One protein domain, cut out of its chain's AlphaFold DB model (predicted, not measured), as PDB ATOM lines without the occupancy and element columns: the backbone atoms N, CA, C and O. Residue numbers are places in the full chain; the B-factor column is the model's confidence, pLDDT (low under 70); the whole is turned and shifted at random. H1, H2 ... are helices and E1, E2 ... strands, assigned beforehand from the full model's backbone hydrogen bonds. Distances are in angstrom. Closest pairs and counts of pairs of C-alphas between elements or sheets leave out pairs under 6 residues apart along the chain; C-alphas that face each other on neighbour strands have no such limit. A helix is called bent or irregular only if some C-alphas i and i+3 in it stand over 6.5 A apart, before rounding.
ATOM      1  N   LEU A   8      -1.083 -21.939 -50.705       94.06
ATOM      2  CA  LEU A   8      -2.521 -21.832 -50.557       94.06
ATOM      3  C   LEU A   8      -3.204 -22.761 -51.571       94.06
ATOM      4  O   LEU A   8      -2.854 -22.783 -52.745       94.06
ATOM      5  N   PHE A   9      -4.188 -23.551 -51.143       92.69
ATOM      6  CA  PHE A   9      -4.819 -24.575 -51.995       92.69
ATOM      7  C   PHE A   9      -6.222 -24.194 -52.495       92.69
ATOM      8  O   PHE A   9      -6.889 -25.004 -53.141       92.69
ATOM      9  N   PHE A  10      -6.678 -22.970 -52.218       91.62
ATOM     10  CA  PHE A  10      -8.025 -22.492 -52.534       91.62
ATOM     11  C   PHE A  10      -8.049 -20.981 -52.814       91.62
ATOM     12  O   PHE A  10      -7.110 -20.264 -52.474       91.62
ATOM     13  N   GLY A  11      -9.171 -20.508 -53.366       92.88
ATOM     14  CA  GLY A  11      -9.458 -19.085 -53.574       92.88
ATOM     15  C   GLY A  11      -8.557 -18.407 -54.610       92.88
ATOM     16  O   GLY A  11      -7.947 -19.089 -55.433       92.88
ATOM     17  N   LYS A  12      -8.502 -17.067 -54.568       92.56
ATOM     18  CA  LYS A  12      -7.810 -16.214 -55.557       92.56
ATOM     19  C   LYS A  12      -6.347 -16.619 -55.753       92.56
ATOM     20  O   LYS A  12      -5.888 -16.727 -56.876       92.56
ATOM     21  N   TYR A  13      -5.650 -16.902 -54.656       94.69
ATOM     22  CA  TYR A  13      -4.212 -17.173 -54.645       94.69
ATOM     23  C   TYR A  13      -3.863 -18.669 -54.631       94.69
ATOM     24  O   TYR A  13      -2.827 -19.078 -54.102       94.69
ATOM     25  N   LYS A  14      -4.742 -19.528 -55.162       93.81
ATOM     26  CA  LYS A  14      -4.494 -20.973 -55.219       93.81
ATOM     27  C   LYS A  14      -3.202 -21.270 -55.990       93.81
ATOM     28  O   LYS A  14      -3.040 -20.855 -57.127       93.81
ATOM     29  N   GLY A  15      -2.321 -22.062 -55.386       93.69
ATOM     30  CA  GLY A  15      -1.020 -22.433 -55.944       93.69
ATOM     31  C   GLY A  15       0.118 -21.490 -55.555       93.69
ATOM     32  O   GLY A  15       1.274 -21.874 -55.707       93.69
ATOM     33  N   GLN A  16      -0.181 -20.317 -54.991       94.50
ATOM     34  CA  GLN A  16       0.838 -19.375 -54.534       94.50
ATOM     35  C   GLN A  16       1.286 -19.667 -53.096       94.50
ATOM     36  O   GLN A  16       0.537 -20.210 -52.276       94.50
ATOM     37  N   GLU A  17       2.532 -19.317 -52.784       95.81
ATOM     38  CA  GLU A  17       3.118 -19.506 -51.457       95.81
ATOM     39  C   GLU A  17       2.585 -18.471 -50.464       95.81
ATOM     40  O   GLU A  17       2.511 -17.281 -50.757       95.81
ATOM     41  N   ILE A  18       2.251 -18.906 -49.250       96.50
ATOM     42  CA  ILE A  18       1.601 -18.042 -48.256       96.50
ATOM     43  C   ILE A  18       2.490 -16.868 -47.849       96.50
ATOM     44  O   ILE A  18       1.983 -15.760 -47.694       96.50
ATOM     45  N   LYS A  19       3.809 -17.069 -47.748       95.88
ATOM     46  CA  LYS A  19       4.759 -15.975 -47.493       95.88
ATOM     47  C   LYS A  19       4.695 -14.901 -48.581       95.88
ATOM     48  O   LYS A  19       4.682 -13.724 -48.249       95.88
ATOM     49  N   TYR A  20       4.597 -15.291 -49.851       93.94
ATOM     50  CA  TYR A  20       4.460 -14.343 -50.957       93.94
ATOM     51  C   TYR A  20       3.144 -13.559 -50.868       93.94
ATOM     52  O   TYR A  20       3.143 -12.339 -51.003       93.94
ATOM     53  N   ILE A  21       2.037 -14.233 -50.543       94.81
ATOM     54  CA  ILE A  21       0.735 -13.575 -50.352       94.81
ATOM     55  C   ILE A  21       0.788 -12.595 -49.168       94.81
ATOM     56  O   ILE A  21       0.272 -11.494 -49.279       94.81
ATOM     57  N   ILE A  22       1.460 -12.927 -48.056       95.38
ATOM     58  CA  ILE A  22       1.655 -11.984 -46.933       95.38
ATOM     59  C   ILE A  22       2.349 -10.698 -47.402       95.38
ATOM     60  O   ILE A  22       2.002  -9.611 -46.943       95.38
ATOM     61  N   LEU A  23       3.324 -10.820 -48.304       92.25
ATOM     62  CA  LEU A  23       4.115  -9.694 -48.793       92.25
ATOM     63  C   LEU A  23       3.360  -8.821 -49.810       92.25
ATOM     64  O   LEU A  23       3.664  -7.640 -49.944       92.25
ATOM     65  N   THR A  24       2.383  -9.387 -50.518       89.50
ATOM     66  CA  THR A  24       1.747  -8.749 -51.686       89.50
ATOM     67  C   THR A  24       0.271  -8.409 -51.477       89.50
ATOM     68  O   THR A  24      -0.216  -7.402 -51.989       89.50
ATOM     69  N   ASP A  25      -0.440  -9.204 -50.673       91.25
ATOM     70  CA  ASP A  25      -1.836  -9.005 -50.280       91.25
ATOM     71  C   ASP A  25      -2.081  -9.540 -48.854       91.25
ATOM     72  O   ASP A  25      -2.743 -10.557 -48.614       91.25
ATOM     73  N   ILE A  26      -1.545  -8.818 -47.864       93.38
ATOM     74  CA  ILE A  26      -1.772  -9.124 -46.445       93.38
ATOM     75  C   ILE A  26      -3.266  -9.099 -46.070       93.38
ATOM     76  O   ILE A  26      -3.682  -9.808 -45.152       93.38
ATOM     77  N   GLY A  27      -4.090  -8.334 -46.795       93.94
ATOM     78  CA  GLY A  27      -5.536  -8.263 -46.585       93.94
ATOM     79  C   GLY A  27      -6.224  -9.602 -46.843       93.94
ATOM     80  O   GLY A  27      -7.081 -10.026 -46.063       93.94
ATOM     81  N   TYR A  28      -5.794 -10.329 -47.875       94.56
ATOM     82  CA  TYR A  28      -6.286 -11.680 -48.138       94.56
ATOM     83  C   TYR A  28      -5.920 -12.665 -47.014       94.56
ATOM     84  O   TYR A  28      -6.716 -13.541 -46.658       94.56
ATOM     85  N   ILE A  29      -4.742 -12.502 -46.403       96.62
ATOM     86  CA  ILE A  29      -4.326 -13.302 -45.240       96.62
ATOM     87  C   ILE A  29      -5.190 -12.987 -44.017       96.62
ATOM     88  O   ILE A  29      -5.636 -13.916 -43.344       96.62
ATOM     89  N   VAL A  30      -5.496 -11.708 -43.769       96.56
ATOM     90  CA  VAL A  30      -6.452 -11.290 -42.726       96.56
ATOM     91  C   VAL A  30      -7.808 -11.950 -42.955       96.56
ATOM     92  O   VAL A  30      -8.352 -12.569 -42.044       96.56
ATOM     93  N   TRP A  31      -8.333 -11.893 -44.182       96.00
ATOM     94  CA  TRP A  31      -9.607 -12.531 -44.512       96.00
ATOM     95  C   TRP A  31      -9.578 -14.043 -44.243       96.00
ATOM     96  O   TRP A  31     -10.526 -14.580 -43.666       96.00
ATOM     97  N   CYS A  32      -8.482 -14.725 -44.595       96.44
ATOM     98  CA  CYS A  32      -8.308 -16.151 -44.316       96.44
ATOM     99  C   CYS A  32      -8.307 -16.455 -42.808       96.44
ATOM    100  O   CYS A  32      -8.955 -17.416 -42.393       96.44
ATOM    101  N   LEU A  33      -7.616 -15.648 -41.996       96.75
ATOM    102  CA  LEU A  33      -7.570 -15.802 -40.535       96.75
ATOM    103  C   LEU A  33      -8.950 -15.619 -39.886       96.75
ATOM    104  O   LEU A  33      -9.302 -16.372 -38.980       96.75
ATOM    105  N   GLU A  34      -9.749 -14.677 -40.390       96.12
ATOM    106  CA  GLU A  34     -11.091 -14.394 -39.869       96.12
ATOM    107  C   GLU A  34     -12.134 -15.443 -40.282       96.12
ATOM    108  O   GLU A  34     -13.013 -15.805 -39.501       96.12
ATOM    109  N   ASN A  35     -12.054 -15.949 -41.517       95.81
ATOM    110  CA  ASN A  35     -13.152 -16.722 -42.110       95.81
ATOM    111  C   ASN A  35     -12.893 -18.231 -42.154       95.81
ATOM    112  O   ASN A  35     -13.831 -19.020 -42.298       95.81
ATOM    113  N   ILE A  36     -11.640 -18.672 -42.018       95.44
ATOM    114  CA  ILE A  36     -11.271 -20.079 -42.193       95.44
ATOM    115  C   ILE A  36     -10.707 -20.623 -40.888       95.44
ATOM    116  O   ILE A  36      -9.517 -20.538 -40.613       95.44
ATOM    117  N   LYS A  37     -11.557 -21.302 -40.108       91.44
ATOM    118  CA  LYS A  37     -11.220 -21.837 -38.769       91.44
ATOM    119  C   LYS A  37      -9.926 -22.663 -38.700       91.44
ATOM    120  O   LYS A  37      -9.280 -22.719 -37.657       91.44
ATOM    121  N   LYS A  38      -9.582 -23.372 -39.779       93.25
ATOM    122  CA  LYS A  38      -8.382 -24.226 -39.858       93.25
ATOM    123  C   LYS A  38      -7.154 -23.495 -40.408       93.25
ATOM    124  O   LYS A  38      -6.068 -24.070 -40.397       93.25
ATOM    125  N   PHE A  39      -7.309 -22.270 -40.906       95.94
ATOM    126  CA  PHE A  39      -6.203 -21.480 -41.419       95.94
ATOM    127  C   PHE A  39      -5.447 -20.848 -40.253       95.94
ATOM    128  O   PHE A  39      -5.996 -20.085 -39.467       95.94
ATOM    129  N   LYS A  40      -4.172 -21.206 -40.128       96.19
ATOM    130  CA  LYS A  40      -3.244 -20.638 -39.152       96.19
ATOM    131  C   LYS A  40      -1.914 -20.398 -39.841       96.19
ATOM    132  O   LYS A  40      -1.553 -21.153 -40.748       96.19
ATOM    133  N   LEU A  41      -1.209 -19.359 -39.420       97.25
ATOM    134  CA  LEU A  41       0.173 -19.129 -39.815       97.25
ATOM    135  C   LEU A  41       1.097 -19.996 -38.953       97.25
ATOM    136  O   LEU A  41       0.859 -20.181 -37.757       97.25
ATOM    137  N   THR A  42       2.132 -20.543 -39.579       97.12
ATOM    138  CA  THR A  42       3.307 -21.083 -38.885       97.12
ATOM    139  C   THR A  42       4.079 -19.945 -38.218       97.12
ATOM    140  O   THR A  42       3.874 -18.782 -38.558       97.12
ATOM    141  N   ASP A  43       4.991 -20.254 -37.297       97.19
ATOM    142  CA  ASP A  43       5.763 -19.221 -36.584       97.19
ATOM    143  C   ASP A  43       6.571 -18.326 -37.538       97.19
ATOM    144  O   ASP A  43       6.668 -17.119 -37.346       97.19
ATOM    145  N   GLU A  44       7.086 -18.912 -38.616       96.50
ATOM    146  CA  GLU A  44       7.842 -18.213 -39.656       96.50
ATOM    147  C   GLU A  44       6.949 -17.283 -40.493       96.50
ATOM    148  O   GLU A  44       7.267 -16.110 -40.673       96.50
ATOM    149  N   GLU A  45       5.791 -17.770 -40.952       97.75
ATOM    150  CA  GLU A  45       4.806 -16.940 -41.659       97.75
ATOM    151  C   GLU A  45       4.249 -15.833 -40.751       97.75
ATOM    152  O   GLU A  45       4.027 -14.717 -41.210       97.75
ATOM    153  N   GLN A  46       4.056 -16.117 -39.461       98.38
ATOM    154  CA  GLN A  46       3.600 -15.133 -38.485       98.38
ATOM    155  C   GLN A  46       4.637 -14.027 -38.270       98.38
ATOM    156  O   GLN A  46       4.260 -12.864 -38.211       98.38
ATOM    157  N   ALA A  47       5.929 -14.358 -38.191       98.06
ATOM    158  CA  ALA A  47       6.982 -13.353 -38.050       98.06
ATOM    159  C   ALA A  47       7.015 -12.392 -39.252       98.06
ATOM    160  O   ALA A  47       7.162 -11.182 -39.075       98.06
ATOM    161  N   ILE A  48       6.817 -12.917 -40.467       97.62
ATOM    162  CA  ILE A  48       6.700 -12.096 -41.680       97.62
ATOM    163  C   ILE A  48       5.433 -11.239 -41.609       97.62
ATOM    164  O   ILE A  48       5.507 -10.031 -41.816       97.62
ATOM    165  N   TYR A  49       4.286 -11.839 -41.276       97.81
ATOM    166  CA  TYR A  49       3.009 -11.134 -41.143       97.81
ATOM    167  C   TYR A  49       3.096  -9.964 -40.157       97.81
ATOM    168  O   TYR A  49       2.720  -8.843 -40.500       97.81
ATOM    169  N   ASP A  50       3.653 -10.205 -38.967       98.12
ATOM    170  CA  ASP A  50       3.848  -9.192 -37.934       98.12
ATOM    171  C   ASP A  50       4.730  -8.053 -38.467       98.12
ATOM    172  O   ASP A  50       4.344  -6.888 -38.390       98.12
ATOM    173  N   ALA A  51       5.871  -8.365 -39.090       97.00
ATOM    174  CA  ALA A  51       6.778  -7.355 -39.636       97.00
ATOM    175  C   ALA A  51       6.133  -6.491 -40.736       97.00
ATOM    176  O   ALA A  51       6.365  -5.275 -40.772       97.00
ATOM    177  N   VAL A  52       5.306  -7.082 -41.606       94.25
ATOM    178  CA  VAL A  52       4.558  -6.350 -42.643       94.25
ATOM    179  C   VAL A  52       3.470  -5.476 -42.022       94.25
ATOM    180  O   VAL A  52       3.373  -4.291 -42.349       94.25
ATOM    181  N   ALA A  53       2.690  -6.010 -41.082       94.69
ATOM    182  CA  ALA A  53       1.641  -5.257 -40.402       94.69
ATOM    183  C   ALA A  53       2.215  -4.074 -39.598       94.69
ATOM    184  O   ALA A  53       1.663  -2.969 -39.637       94.69
ATOM    185  N   ILE A  54       3.363  -4.268 -38.936       94.88
ATOM    186  CA  ILE A  54       4.106  -3.207 -38.241       94.88
ATOM    187  C   ILE A  54       4.602  -2.153 -39.235       94.88
ATOM    188  O   ILE A  54       4.449  -0.959 -38.979       94.88
ATOM    189  N   ARG A  55       5.129  -2.556 -40.401       92.00
ATOM    190  CA  ARG A  55       5.530  -1.614 -41.462       92.00
ATOM    191  C   ARG A  55       4.353  -0.763 -41.920       92.00
ATOM    192  O   ARG A  55       4.502   0.448 -42.016       92.00
ATOM    193  N   ILE A  56       3.186  -1.370 -42.147       90.06
ATOM    194  CA  ILE A  56       1.957  -0.654 -42.531       90.06
ATOM    195  C   ILE A  56       1.469   0.277 -41.414       90.06
ATOM    196  O   ILE A  56       0.891   1.319 -41.698       90.06
ATOM    197  N   ARG A  57       1.680  -0.076 -40.140       89.81
ATOM    198  CA  ARG A  57       1.364   0.803 -39.002       89.81
ATOM    199  C   ARG A  57       2.321   1.990 -38.899       89.81
ATOM    200  O   ARG A  57       1.885   3.070 -38.490       89.81
ATOM    201  N   LYS A  58       3.603   1.752 -39.194       89.12
ATOM    202  CA  LYS A  58       4.704   2.720 -39.133       89.12
ATOM    203  C   LYS A  58       4.639   3.724 -40.276       89.12
ATOM    204  O   LYS A  58       4.863   4.908 -40.052       89.12
ATOM    205  N   SER A  59       4.334   3.260 -41.484       77.44
ATOM    206  CA  SER A  59       4.049   4.136 -42.612       77.44
ATOM    207  C   SER A  59       2.614   4.662 -42.469       77.44
ATOM    208  O   SER A  59       1.719   3.948 -42.030       77.44
ATOM    209  N   ASN A  60       2.328   5.912 -42.834       67.69
ATOM    210  CA  ASN A  60       0.955   6.450 -42.761       67.69
ATOM    211  C   ASN A  60       0.024   5.881 -43.865       67.69
ATOM    212  O   ASN A  60      -0.925   6.528 -44.295       67.69
ATOM    213  N   TRP A  61       0.280   4.651 -44.324       67.50
ATOM    214  CA  TRP A  61      -0.376   3.972 -45.451       67.50
ATOM    215  C   TRP A  61      -1.713   3.326 -45.085       67.50
ATOM    216  O   TRP A  61      -2.336   2.668 -45.913       67.50
ATOM    217  N   GLN A  62      -2.169   3.531 -43.852       63.72
ATOM    218  CA  GLN A  62      -3.441   3.026 -43.338       63.72
ATOM    219  C   GLN A  62      -4.624   3.399 -44.248       63.72
ATOM    220  O   GLN A  62      -5.539   2.601 -44.415       63.72
ATOM    221  N   TRP A  63      -4.565   4.569 -44.894       62.25
ATOM    222  CA  TRP A  63      -5.608   5.090 -45.784       62.25
ATOM    223  C   TRP A  63      -5.713   4.386 -47.142       62.25
ATOM    224  O   TRP A  63      -6.738   4.507 -47.804       62.25
ATOM    225  N   LEU A  64      -4.673   3.666 -47.567       66.94
ATOM    226  CA  LEU A  64      -4.652   2.941 -48.844       66.94
ATOM    227  C   LEU A  64      -5.127   1.488 -48.704       66.94
ATOM    228  O   LEU A  64      -5.223   0.772 -49.698       66.94
ATOM    229  N   MET A  65      -5.420   1.040 -47.481       76.00
ATOM    230  CA  MET A  65      -5.873  -0.323 -47.226       76.00
ATOM    231  C   MET A  65      -7.378  -0.432 -47.468       76.00
ATOM    232  O   MET A  65      -8.178   0.287 -46.875       76.00
ATOM    233  N   THR A  66      -7.773  -1.371 -48.323       80.81
ATOM    234  CA  THR A  66      -9.179  -1.635 -48.673       80.81
ATOM    235  C   THR A  66      -9.877  -2.594 -47.703       80.81
ATOM    236  O   THR A  66     -11.069  -2.858 -47.844       80.81
ATOM    237  N   PHE A  67      -9.155  -3.112 -46.704       81.69
ATOM    238  CA  PHE A  67      -9.656  -4.029 -45.679       81.69
ATOM    239  C   PHE A  67      -9.574  -3.400 -44.271       81.69
ATOM    240  O   PHE A  67      -8.812  -2.454 -44.059       81.69
ATOM    241  N   PRO A  68     -10.314  -3.920 -43.272       86.56
ATOM    242  CA  PRO A  68     -10.302  -3.365 -41.919       86.56
ATOM    243  C   PRO A  68      -8.943  -3.565 -41.220       86.56
ATOM    244  O   PRO A  68      -8.657  -4.635 -40.684       86.56
ATOM    245  N   ILE A  69      -8.110  -2.519 -41.176       88.56
ATOM    246  CA  ILE A  69      -6.749  -2.569 -40.600       88.56
ATOM    247  C   ILE A  69      -6.714  -2.989 -39.123       88.56
ATOM    248  O   ILE A  69      -5.743  -3.588 -38.671       88.56
ATOM    249  N   VAL A  70      -7.788  -2.728 -38.372       91.25
ATOM    250  CA  VAL A  70      -7.908  -3.145 -36.966       91.25
ATOM    251  C   VAL A  70      -7.866  -4.669 -36.847       91.25
ATOM    252  O   VAL A  70      -7.205  -5.190 -35.952       91.25
ATOM    253  N   LEU A  71      -8.498  -5.394 -37.779       94.06
ATOM    254  CA  LEU A  71      -8.459  -6.858 -37.791       94.06
ATOM    255  C   LEU A  71      -7.036  -7.363 -38.030       94.06
ATOM    256  O   LEU A  71      -6.608  -8.303 -37.373       94.06
ATOM    257  N   MET A  72      -6.265  -6.694 -38.890       94.94
ATOM    258  CA  MET A  72      -4.854  -7.032 -39.091       94.94
ATOM    259  C   MET A  72      -4.035  -6.873 -37.811       94.94
ATOM    260  O   MET A  72      -3.289  -7.773 -37.435       94.94
ATOM    261  N   TYR A  73      -4.209  -5.762 -37.094       94.88
ATOM    262  CA  TYR A  73      -3.490  -5.532 -35.838       94.88
ATOM    263  C   TYR A  73      -3.881  -6.506 -34.718       94.88
ATOM    264  O   TYR A  73      -3.063  -6.773 -33.834       94.88
ATOM    265  N   ASN A  74      -5.092  -7.068 -34.755       96.06
ATOM    266  CA  ASN A  74      -5.528  -8.092 -33.801       96.06
ATOM    267  C   ASN A  74      -4.793  -9.428 -33.982       96.06
ATOM    268  O   ASN A  74      -4.659 -10.178 -33.018       96.06
ATOM    269  N   HIS A  75      -4.287  -9.711 -35.185       96.94
ATOM    270  CA  HIS A  75      -3.553 -10.946 -35.488       96.94
ATOM    271  C   HIS A  75      -2.045 -10.852 -35.255       96.94
ATOM    272  O   HIS A  75      -1.353 -11.861 -35.401       96.94
ATOM    273  N   ILE A  76      -1.524  -9.679 -34.879       97.69
ATOM    274  CA  ILE A  76      -0.104  -9.511 -34.549       97.69
ATOM    275  C   ILE A  76       0.214 -10.217 -33.231       97.69
ATOM    276  O   ILE A  76      -0.382  -9.892 -32.198       97.69
ATOM    277  N   LYS A  77       1.206 -11.119 -33.246       97.88
ATOM    278  CA  LYS A  77       1.655 -11.829 -32.035       97.88
ATOM    279  C   LYS A  77       2.794 -11.117 -31.312       97.88
ATOM    280  O   LYS A  77       2.798 -11.096 -30.082       97.88
ATOM    281  N   ASN A  78       3.734 -10.514 -32.035       97.19
ATOM    282  CA  ASN A  78       4.835  -9.758 -31.444       97.19
ATOM    283  C   ASN A  78       4.378  -8.348 -31.024       97.19
ATOM    284  O   ASN A  78       4.529  -7.371 -31.762       97.19
ATOM    285  N   ARG A  79       3.771  -8.255 -29.833       96.62
ATOM    286  CA  ARG A  79       3.232  -6.996 -29.293       96.62
ATOM    287  C   ARG A  79       4.331  -5.982 -28.973       96.62
ATOM    288  O   ARG A  79       4.157  -4.816 -29.305       96.62
ATOM    289  N   ASP A  80       5.473  -6.430 -28.454       97.62
ATOM    290  CA  ASP A  80       6.601  -5.551 -28.117       97.62
ATOM    291  C   ASP A  80       7.144  -4.826 -29.358       97.62
ATOM    292  O   ASP A  80       7.315  -3.604 -29.353       97.62
ATOM    293  N   ALA A  81       7.365  -5.558 -30.458       96.50
ATOM    294  CA  ALA A  81       7.798  -4.959 -31.720       96.50
ATOM    295  C   ALA A  81       6.722  -4.035 -32.309       96.50
ATOM    296  O   ALA A  81       7.042  -2.987 -32.874       96.50
ATOM    297  N   PHE A  82       5.441  -4.380 -32.146       96.12
ATOM    298  CA  PHE A  82       4.335  -3.539 -32.600       96.12
ATOM    299  C   PHE A  82       4.247  -2.211 -31.852       96.12
ATOM    300  O   PHE A  82       4.085  -1.171 -32.491       96.12
ATOM    301  N   GLU A  83       4.421  -2.219 -30.534       95.69
ATOM    302  CA  GLU A  83       4.450  -1.001 -29.719       95.69
ATOM    303  C   GLU A  83       5.644  -0.103 -30.072       95.69
ATOM    304  O   GLU A  83       5.511   1.121 -30.117       95.69
ATOM    305  N   ARG A  84       6.795  -0.706 -30.393       96.94
ATOM    306  CA  ARG A  84       8.024   0.008 -30.787       96.94
ATOM    307  C   ARG A  84       8.091   0.379 -32.268       96.94
ATOM    308  O   ARG A  84       9.031   1.057 -32.678       96.94
ATOM    309  N   LEU A  85       7.121  -0.058 -33.074       94.81
ATOM    310  CA  LEU A  85       7.154   0.036 -34.539       94.81
ATOM    311  C   LEU A  85       8.460  -0.531 -35.136       94.81
ATOM    312  O   LEU A  85       9.043   0.020 -36.082       94.81
ATOM    313  N   GLU A  86       8.930  -1.631 -34.547       95.75
ATOM    314  CA  GLU A  86      10.165  -2.317 -34.898       95.75
ATOM    315  C   GLU A  86       9.901  -3.348 -35.999       95.75
ATOM    316  O   GLU A  86       9.127  -4.289 -35.844       95.75
ATOM    317  N   THR A  87      10.528  -3.140 -37.150       95.62
ATOM    318  CA  THR A  87      10.414  -4.015 -38.316       95.62
ATOM    319  C   THR A  87      11.651  -3.827 -39.193       95.62
ATOM    320  O   THR A  87      12.123  -2.689 -39.313       95.62
ATOM    321  N   PRO A  88      12.179  -4.897 -39.819       94.94
ATOM    322  CA  PRO A  88      13.283  -4.776 -40.773       94.94
ATOM    323  C   PRO A  88      12.853  -4.099 -42.082       94.94
ATOM    324  O   PRO A  88      13.696  -3.707 -42.894       94.94
ATOM    325  N   PHE A  89      11.543  -3.960 -42.313       92.56
ATOM    326  CA  PHE A  89      11.029  -3.368 -43.534       92.56
ATOM    327  C   PHE A  89      10.990  -1.843 -43.476       92.56
ATOM    328  O   PHE A  89      10.613  -1.229 -42.476       92.56
ATOM    329  N   ILE A  90      11.331  -1.233 -44.604       88.50
ATOM    330  CA  ILE A  90      11.297   0.208 -44.819       88.50
ATOM    331  C   ILE A  90      10.192   0.587 -45.806       88.50
ATOM    332  O   ILE A  90       9.629  -0.241 -46.528       88.50
ATOM    333  N   GLU A  91       9.874   1.874 -45.824       78.06
ATOM    334  CA  GLU A  91       9.017   2.460 -46.841       78.06
ATOM    335  C   GLU A  91       9.811   2.635 -48.143       78.06
ATOM    336  O   GLU A  91      10.869   3.265 -48.164       78.06
ATOM    337  N   ASN A  92       9.310   2.058 -49.235       75.56
ATOM    338  CA  ASN A  92       9.847   2.264 -50.574       75.56
ATOM    339  C   ASN A  92       8.704   2.268 -51.591       75.56
ATOM    340  O   ASN A  92       8.402   1.241 -52.199       75.56
ATOM    341  N   PHE A  93       8.041   3.418 -51.739       74.06
ATOM    342  CA  PHE A  93       6.788   3.509 -52.489       74.06
ATOM    343  C   PHE A  93       5.827   2.379 -52.055       74.06
ATOM    344  O   PHE A  93       5.692   2.102 -50.858       74.06
ATOM    345  N   ALA A  94       5.188   1.707 -53.014       68.31
ATOM    346  CA  ALA A  94       4.213   0.649 -52.773       68.31
ATOM    347  C   ALA A  94       4.817  -0.709 -52.382       68.31
ATOM    348  O   ALA A  94       4.065  -1.638 -52.100       68.31
ATOM    349  N   TYR A  95       6.143  -0.834 -52.326       76.38
ATOM    350  CA  TYR A  95       6.805  -2.126 -52.167       76.38
ATOM    351  C   TYR A  95       7.232  -2.398 -50.724       76.38
ATOM    352  O   TYR A  95       7.523  -1.483 -49.935       76.38
ATOM    353  N   ILE A  96       7.304  -3.685 -50.384       85.31
ATOM    354  CA  ILE A  96       8.051  -4.138 -49.211       85.31
ATOM    355  C   ILE A  96       9.522  -4.114 -49.576       85.31
ATOM    356  O   ILE A  96       9.925  -4.683 -50.591       85.31
ATOM    357  N   ALA A  97      10.313  -3.459 -48.734       89.62
ATOM    358  CA  ALA A  97      11.739  -3.348 -48.941       89.62
ATOM    359  C   ALA A  97      12.524  -3.439 -47.638       89.62
ATOM    360  O   ALA A  97      11.997  -3.106 -46.579       89.62
ATOM    361  N   PHE A  98      13.790  -3.839 -47.718       91.12
ATOM    362  CA  PHE A  98      14.733  -3.814 -46.597       91.12
ATOM    363  C   PHE A  98      16.136  -3.411 -47.071       91.12
ATOM    364  O   PHE A  98      16.474  -3.533 -48.252       91.12
ATOM    365  N   LYS A  99      16.940  -2.871 -46.150       90.00
ATOM    366  CA  LYS A  99      18.328  -2.456 -46.417       90.00
ATOM    367  C   LYS A  99      19.259  -3.669 -46.412       90.00
ATOM    368  O   LYS A  99      18.992  -4.628 -45.700       90.00
ATOM    369  N   GLU A 100      20.402  -3.583 -47.093       87.88
ATOM    370  CA  GLU A 100      21.457  -4.618 -47.023       87.88
ATOM    371  C   GLU A 100      21.849  -4.980 -45.584       87.88
ATOM    372  O   GLU A 100      22.080  -6.145 -45.289       87.88
ATOM    373  N   SER A 101      21.860  -4.007 -44.665       89.06
ATOM    374  CA  SER A 101      22.164  -4.247 -43.247       89.06
ATOM    375  C   SER A 101      21.192  -5.216 -42.564       89.06
ATOM    376  O   SER A 101      21.559  -5.846 -41.581       89.06
ATOM    377  N   GLU A 102      19.968  -5.345 -43.082       92.25
ATOM    378  CA  GLU A 102      18.942  -6.273 -42.595       92.25
ATOM    379  C   GLU A 102      18.965  -7.616 -43.332       92.25
ATOM    380  O   GLU A 102      18.179  -8.500 -43.011       92.25
ATOM    381  N   LYS A 103      19.853  -7.825 -44.314       88.12
ATOM    382  CA  LYS A 103      19.897  -9.075 -45.090       88.12
ATOM    383  C   LYS A 103      20.082 -10.305 -44.204       88.12
ATOM    384  O   LYS A 103      19.534 -11.367 -44.495       88.12
ATOM    385  N   ASP A 104      20.827 -10.154 -43.111       91.75
ATOM    386  CA  ASP A 104      21.050 -11.241 -42.167       91.75
ATOM    387  C   ASP A 104      19.910 -11.457 -41.157       91.75
ATOM    388  O   ASP A 104      19.910 -12.464 -40.440       91.75
ATOM    389  N   ASN A 105      18.911 -10.570 -41.133       94.94
ATOM    390  CA  ASN A 105      17.717 -10.713 -40.309       94.94
ATOM    391  C   ASN A 105      16.967 -12.007 -40.692       94.94
ATOM    392  O   ASN A 105      16.721 -12.236 -41.881       94.94
ATOM    393  N   PRO A 106      16.557 -12.854 -39.726       95.44
ATOM    394  CA  PRO A 106      15.839 -14.097 -40.017       95.44
ATOM    395  C   PRO A 106      14.588 -13.910 -40.887       95.44
ATOM    396  O   PRO A 106      14.302 -14.753 -41.738       95.44
ATOM    397  N   ILE A 107      13.869 -12.795 -40.714       96.19
ATOM    398  CA  ILE A 107      12.678 -12.466 -41.508       96.19
ATOM    399  C   ILE A 107      13.079 -12.188 -42.961       96.19
ATOM    400  O   ILE A 107      12.486 -12.754 -43.875       96.19
ATOM    401  N   CYS A 108      14.121 -11.378 -43.179       94.62
ATOM    402  CA  CYS A 108      14.633 -11.050 -44.511       94.62
ATOM    403  C   CYS A 108      15.190 -12.282 -45.232       94.62
ATOM    404  O   CYS A 108      14.834 -12.516 -46.387       94.62
ATOM    405  N   LYS A 109      15.967 -13.133 -44.544       93.75
ATOM    406  CA  LYS A 109      16.435 -14.417 -45.102       93.75
ATOM    407  C   LYS A 109      15.279 -15.308 -45.541       93.75
ATOM    408  O   LYS A 109      15.339 -15.922 -46.601       93.75
ATOM    409  N   SER A 110      14.203 -15.355 -44.753       93.94
ATOM    410  CA  SER A 110      13.028 -16.174 -45.067       93.94
ATOM    411  C   SER A 110      12.280 -15.722 -46.330       93.94
ATOM    412  O   SER A 110      11.472 -16.494 -46.853       93.94
ATOM    413  N   ILE A 111      12.487 -14.491 -46.799       92.44
ATOM    414  CA  ILE A 111      11.800 -13.940 -47.973       92.44
ATOM    415  C   ILE A 111      12.752 -13.586 -49.119       92.44
ATOM    416  O   ILE A 111      12.298 -13.079 -50.141       92.44
ATOM    417  N   GLU A 112      14.051 -13.870 -48.980       90.88
ATOM    418  CA  GLU A 112      15.094 -13.475 -49.938       90.88
ATOM    419  C   GLU A 112      14.782 -13.957 -51.361       90.88
ATOM    420  O   GLU A 112      15.008 -13.238 -52.328       90.88
ATOM    421  N   LYS A 113      14.170 -15.136 -51.504       91.00
ATOM    422  CA  LYS A 113      13.794 -15.686 -52.813       91.00
ATOM    423  C   LYS A 113      12.684 -14.919 -53.546       91.00
ATOM    424  O   LYS A 113      12.507 -15.140 -54.737       91.00
ATOM    425  N   TYR A 114      11.912 -14.084 -52.847       89.94
ATOM    426  CA  TYR A 114      10.850 -13.265 -53.446       89.94
ATOM    427  C   TYR A 114      11.344 -11.878 -53.855       89.94
ATOM    428  O   TYR A 114      10.580 -11.098 -54.412       89.94
ATOM    429  N   VAL A 115      12.597 -11.546 -53.550       87.25
ATOM    430  CA  VAL A 115      13.204 -10.277 -53.938       87.25
ATOM    431  C   VAL A 115      13.303 -10.221 -55.459       87.25
ATOM    432  O   VAL A 115      14.001 -11.024 -56.074       87.25
ATOM    433  N   THR A 116      12.621  -9.248 -56.058       83.06
ATOM    434  CA  THR A 116      12.590  -9.049 -57.514       83.06
ATOM    435  C   THR A 116      13.539  -7.949 -57.968       83.06
ATOM    436  O   THR A 116      13.997  -7.965 -59.107       83.06
ATOM    437  N   LEU A 117      13.884  -7.014 -57.076       80.00
ATOM    438  CA  LEU A 117      14.715  -5.864 -57.411       80.00
ATOM    439  C   LEU A 117      15.797  -5.613 -56.361       80.00
ATOM    440  O   LEU A 117      15.529  -5.561 -55.157       80.00
ATOM    441  N   LYS A 118      17.021  -5.383 -56.848       80.31
ATOM    442  CA  LYS A 118      18.162  -4.892 -56.075       80.31
ATOM    443  C   LYS A 118      18.577  -3.535 -56.634       80.31
ATOM    444  O   LYS A 118      19.077  -3.462 -57.754       80.31
ATOM    445  N   THR A 119      18.381  -2.468 -55.869       74.50
ATOM    446  CA  THR A 119      18.700  -1.103 -56.315       74.50
ATOM    447  C   THR A 119      19.766  -0.488 -55.423       74.50
ATOM    448  O   THR A 119      19.679  -0.579 -54.199       74.50
ATOM    449  N   HIS A 120      20.752   0.176 -56.028       68.75
ATOM    450  CA  HIS A 120      21.631   1.099 -55.313       68.75
ATOM    451  C   HIS A 120      20.920   2.442 -55.169       68.75
ATOM    452  O   HIS A 120      20.501   3.034 -56.164       68.75
ATOM    453  N   ARG A 121      20.769   2.918 -53.932       63.94
ATOM    454  CA  ARG A 121      20.199   4.231 -53.643       63.94
ATOM    455  C   ARG A 121      21.244   5.090 -52.944       63.94
ATOM    456  O   ARG A 121      21.757   4.721 -51.891       63.94
ATOM    457  N   SER A 122      21.511   6.252 -53.524       57.09
ATOM    458  CA  SER A 122      22.273   7.327 -52.896       57.09
ATOM    459  C   SER A 122      21.266   8.281 -52.253       57.09
ATOM    460  O   SER A 122      20.391   8.810 -52.942       57.09
ATOM    461  N   ASN A 123      21.333   8.492 -50.936       52.62
ATOM    462  CA  ASN A 123      20.533   9.545 -50.311       52.62
ATOM    463  C   ASN A 123      21.199  10.888 -50.625       52.62
ATOM    464  O   ASN A 123      22.138  11.281 -49.941       52.62
ATOM    465  N   ILE A 124      20.716  11.610 -51.637       46.09
ATOM    466  CA  ILE A 124      21.060  13.027 -51.793       46.09
ATOM    467  C   ILE A 124      20.112  13.814 -50.884       46.09
ATOM    468  O   ILE A 124      19.096  14.344 -51.327       46.09
ATOM    469  N   ALA A 125      20.412  13.827 -49.588       41.31
ATOM    470  CA  ALA A 125      19.872  14.824 -48.674       41.31
ATOM    471  C   ALA A 125      20.906  15.953 -48.585       41.31
ATOM    472  O   ALA A 125      22.054  15.704 -48.226       41.31
ATOM    473  N   GLU A 126      20.501  17.155 -49.005       43.28
ATOM    474  CA  GLU A 126      21.171  18.453 -48.832       43.28
ATOM    475  C   GLU A 126      22.567  18.401 -48.172       43.28
ATOM    476  O   GLU A 126      22.721  18.500 -46.958       43.28
ATOM    477  N   GLY A 127      23.613  18.260 -48.992       41.84
ATOM    478  CA  GLY A 127      24.986  18.593 -48.599       41.84
ATOM    479  C   GLY A 127      25.790  17.552 -47.811       41.84
ATOM    480  O   GLY A 127      26.980  17.782 -47.610       41.84
ATOM    481  N   PHE A 128      25.231  16.398 -47.434       40.41
ATOM    482  CA  PHE A 128      26.011  15.299 -46.847       40.41
ATOM    483  C   PHE A 128      25.822  14.011 -47.650       40.41
ATOM    484  O   PHE A 128      24.732  13.449 -47.703       40.41
ATOM    485  N   SER A 129      26.905  13.529 -48.269       43.62
ATOM    486  CA  SER A 129      26.943  12.214 -48.918       43.62
ATOM    487  C   SER A 129      26.820  11.125 -47.850       43.62
ATOM    488  O   SER A 129      27.810  10.694 -47.255       43.62
ATOM    489  N   ALA A 130      25.587  10.723 -47.548       49.44
ATOM    490  CA  ALA A 130      25.319   9.503 -46.806       49.44
ATOM    491  C   ALA A 130      25.424   8.345 -47.803       49.44
ATOM    492  O   ALA A 130      24.655   8.286 -48.763       49.44
ATOM    493  N   GLY A 131      26.426   7.489 -47.588       51.62
ATOM    494  CA  GLY A 131      26.899   6.486 -48.539       51.62
ATOM    495  C   GLY A 131      25.811   5.642 -49.203       51.62
ATOM    496  O   GLY A 131      24.743   5.393 -48.639       51.62
ATOM    497  N   ASP A 132      26.124   5.196 -50.418       58.22
ATOM    498  CA  ASP A 132      25.278   4.316 -51.215       58.22
ATOM    499  C   ASP A 132      24.835   3.099 -50.395       58.22
ATOM    500  O   ASP A 132      25.660   2.376 -49.833       58.22
ATOM    501  N   PHE A 133      23.528   2.845 -50.340       67.06
ATOM    502  CA  PHE A 133      22.984   1.645 -49.711       67.06
ATOM    503  C   PHE A 133      22.161   0.844 -50.712       67.06
ATOM    504  O   PHE A 133      21.523   1.387 -51.618       67.06
ATOM    505  N   VAL A 134      22.187  -0.475 -50.551       76.88
ATOM    506  CA  VAL A 134      21.399  -1.393 -51.368       76.88
ATOM    507  C   VAL A 134      20.039  -1.601 -50.717       76.88
ATOM    508  O   VAL A 134      19.936  -1.838 -49.509       76.88
ATOM    509  N   VAL A 135      19.001  -1.521 -51.545       79.25
ATOM    510  CA  VAL A 135      17.619  -1.818 -51.183       79.25
ATOM    511  C   VAL A 135      17.151  -3.035 -51.965       79.25
ATOM    512  O   VAL A 135      17.258  -3.077 -53.192       79.25
ATOM    513  N   TYR A 136      16.601  -3.999 -51.239       79.06
ATOM    514  CA  TYR A 136      15.893  -5.142 -51.795       79.06
ATOM    515  C   TYR A 136      14.402  -4.846 -51.791       79.06
ATOM    516  O   TYR A 136      13.900  -4.430 -50.751       79.06
ATOM    517  N   SER A 137      13.713  -5.029 -52.918       81.19
ATOM    518  CA  SER A 137      12.263  -4.812 -53.023       81.19
ATOM    519  C   SER A 137      11.549  -6.031 -53.599       81.19
ATOM    520  O   SER A 137      12.122  -6.782 -54.393       81.19
ATOM    521  N   ILE A 138      10.300  -6.209 -53.176       81.44
ATOM    522  CA  ILE A 138       9.380  -7.232 -53.678       81.44
ATOM    523  C   ILE A 138       8.246  -6.503 -54.387       81.44
ATOM    524  O   ILE A 138       7.457  -5.799 -53.750       81.44
ATOM    525  N   GLU A 139       8.205  -6.640 -55.708       73.69
ATOM    526  CA  GLU A 139       7.126  -6.114 -56.539       73.69
ATOM    527  C   GLU A 139       6.003  -7.148 -56.635       73.69
ATOM    528  O   GLU A 139       6.261  -8.351 -56.705       73.69
TER     529      GLU A 139
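What this domain is: This is residues 8 to 139 of the 148 residues of an uncharacterized protein of Bacteroides fragilis (UniProt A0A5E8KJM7). Short helices are set round the longer helix H3 in a rounded body, with a small curled sheet of four strands at its side; from that sheet the long hairpin of E3 and E4 reaches outward as an arm, and its tip about Gly 127 sticks out. H7 meets H3 near the first residues of both, making a corner with it, and packs on the sheet's base, where E2 and E4 pair. The 132 printed residues hold seven named helices and four named strands, in the order H1 H2 H3 H4 H5 H6 E1 E2 H7 E3 E4; the sheet, E1 E2 E4 E3, is antiparallel and the class is mixed. The radius of gyration of the C-alphas is 15.5 A, compact, though the arm draws the spans out to 54 by 29 by 25 A.

How they stand to each other: Begin at the strongly twisted sheet: E1, residues 90 to 92, and E2, 95 to 99, form a hairpin, with N 90 and O 97 2.8 A apart. E4, residues 128 to 138, bends by 55 degrees at residue 131; its N 136 is 3.0 A from O 98 of E2. E3, residues 117 to 125, is an edge strand and forms a hairpin with E4, with N 121 and O 133 2.9 A apart. H7, residues 106 to 114, is on the sheet at a height of 9.9 A; E2, H7 and E3 make a split strand-helix-strand unit, E4 lying between its two strands, with a right-handed crossover. H3, residues 43 to 58, only grazes the sheet with residues 52 to 58, and touches H7 about perpendicular at 89 degrees, C-alphas 48 and 107 being closest at 6.0 A. H1, residues 18 to 24, touches H3 at a shallow tilt of 13 degrees, closest at C-alphas 19 and 45, 5.9 A. H2, residues 26 to 35, and H6, 79 to 84, each only just touch H3 with 3 pairs of C-alphas within 8 A, closest at C-alphas 26 and 49, 7.4 A, and 54 and 82, 5.7 A. H5, residues 69 to 74, only just touches H2 with 3 such pairs, closest at C-alphas 30 and 72, 5.8 A; H4, residues 61 to 64, touches no helix. Every O i to N i+4 pair is within hydrogen-bond range in H1, H2, H3, H5 and H6, but 3 of 5 in H7, and H4 is too short for one.

Where its parts are: Find C-alpha 18 at (1.601, -18.042, -48.256), where H1 begins. H3 runs 22.1 A from C-alpha 43 at (5.763, -19.221, -36.584). E3 is 23.0 A long and E4 28.8 A, ending at C-alpha 138, (9.380, -7.232, -53.678). H7 is irregular: C-alphas 110 and 113 are 7.8 A apart.

The domain as a whole: Look from Lys 37 to Gly 127 for the two C-alphas farthest apart, 55.2 A. The printed part has no cut and no long link. Mean pLDDT of the printed part is 86.1; residues 60 to 64, 94 and 120 to 133 are under 70.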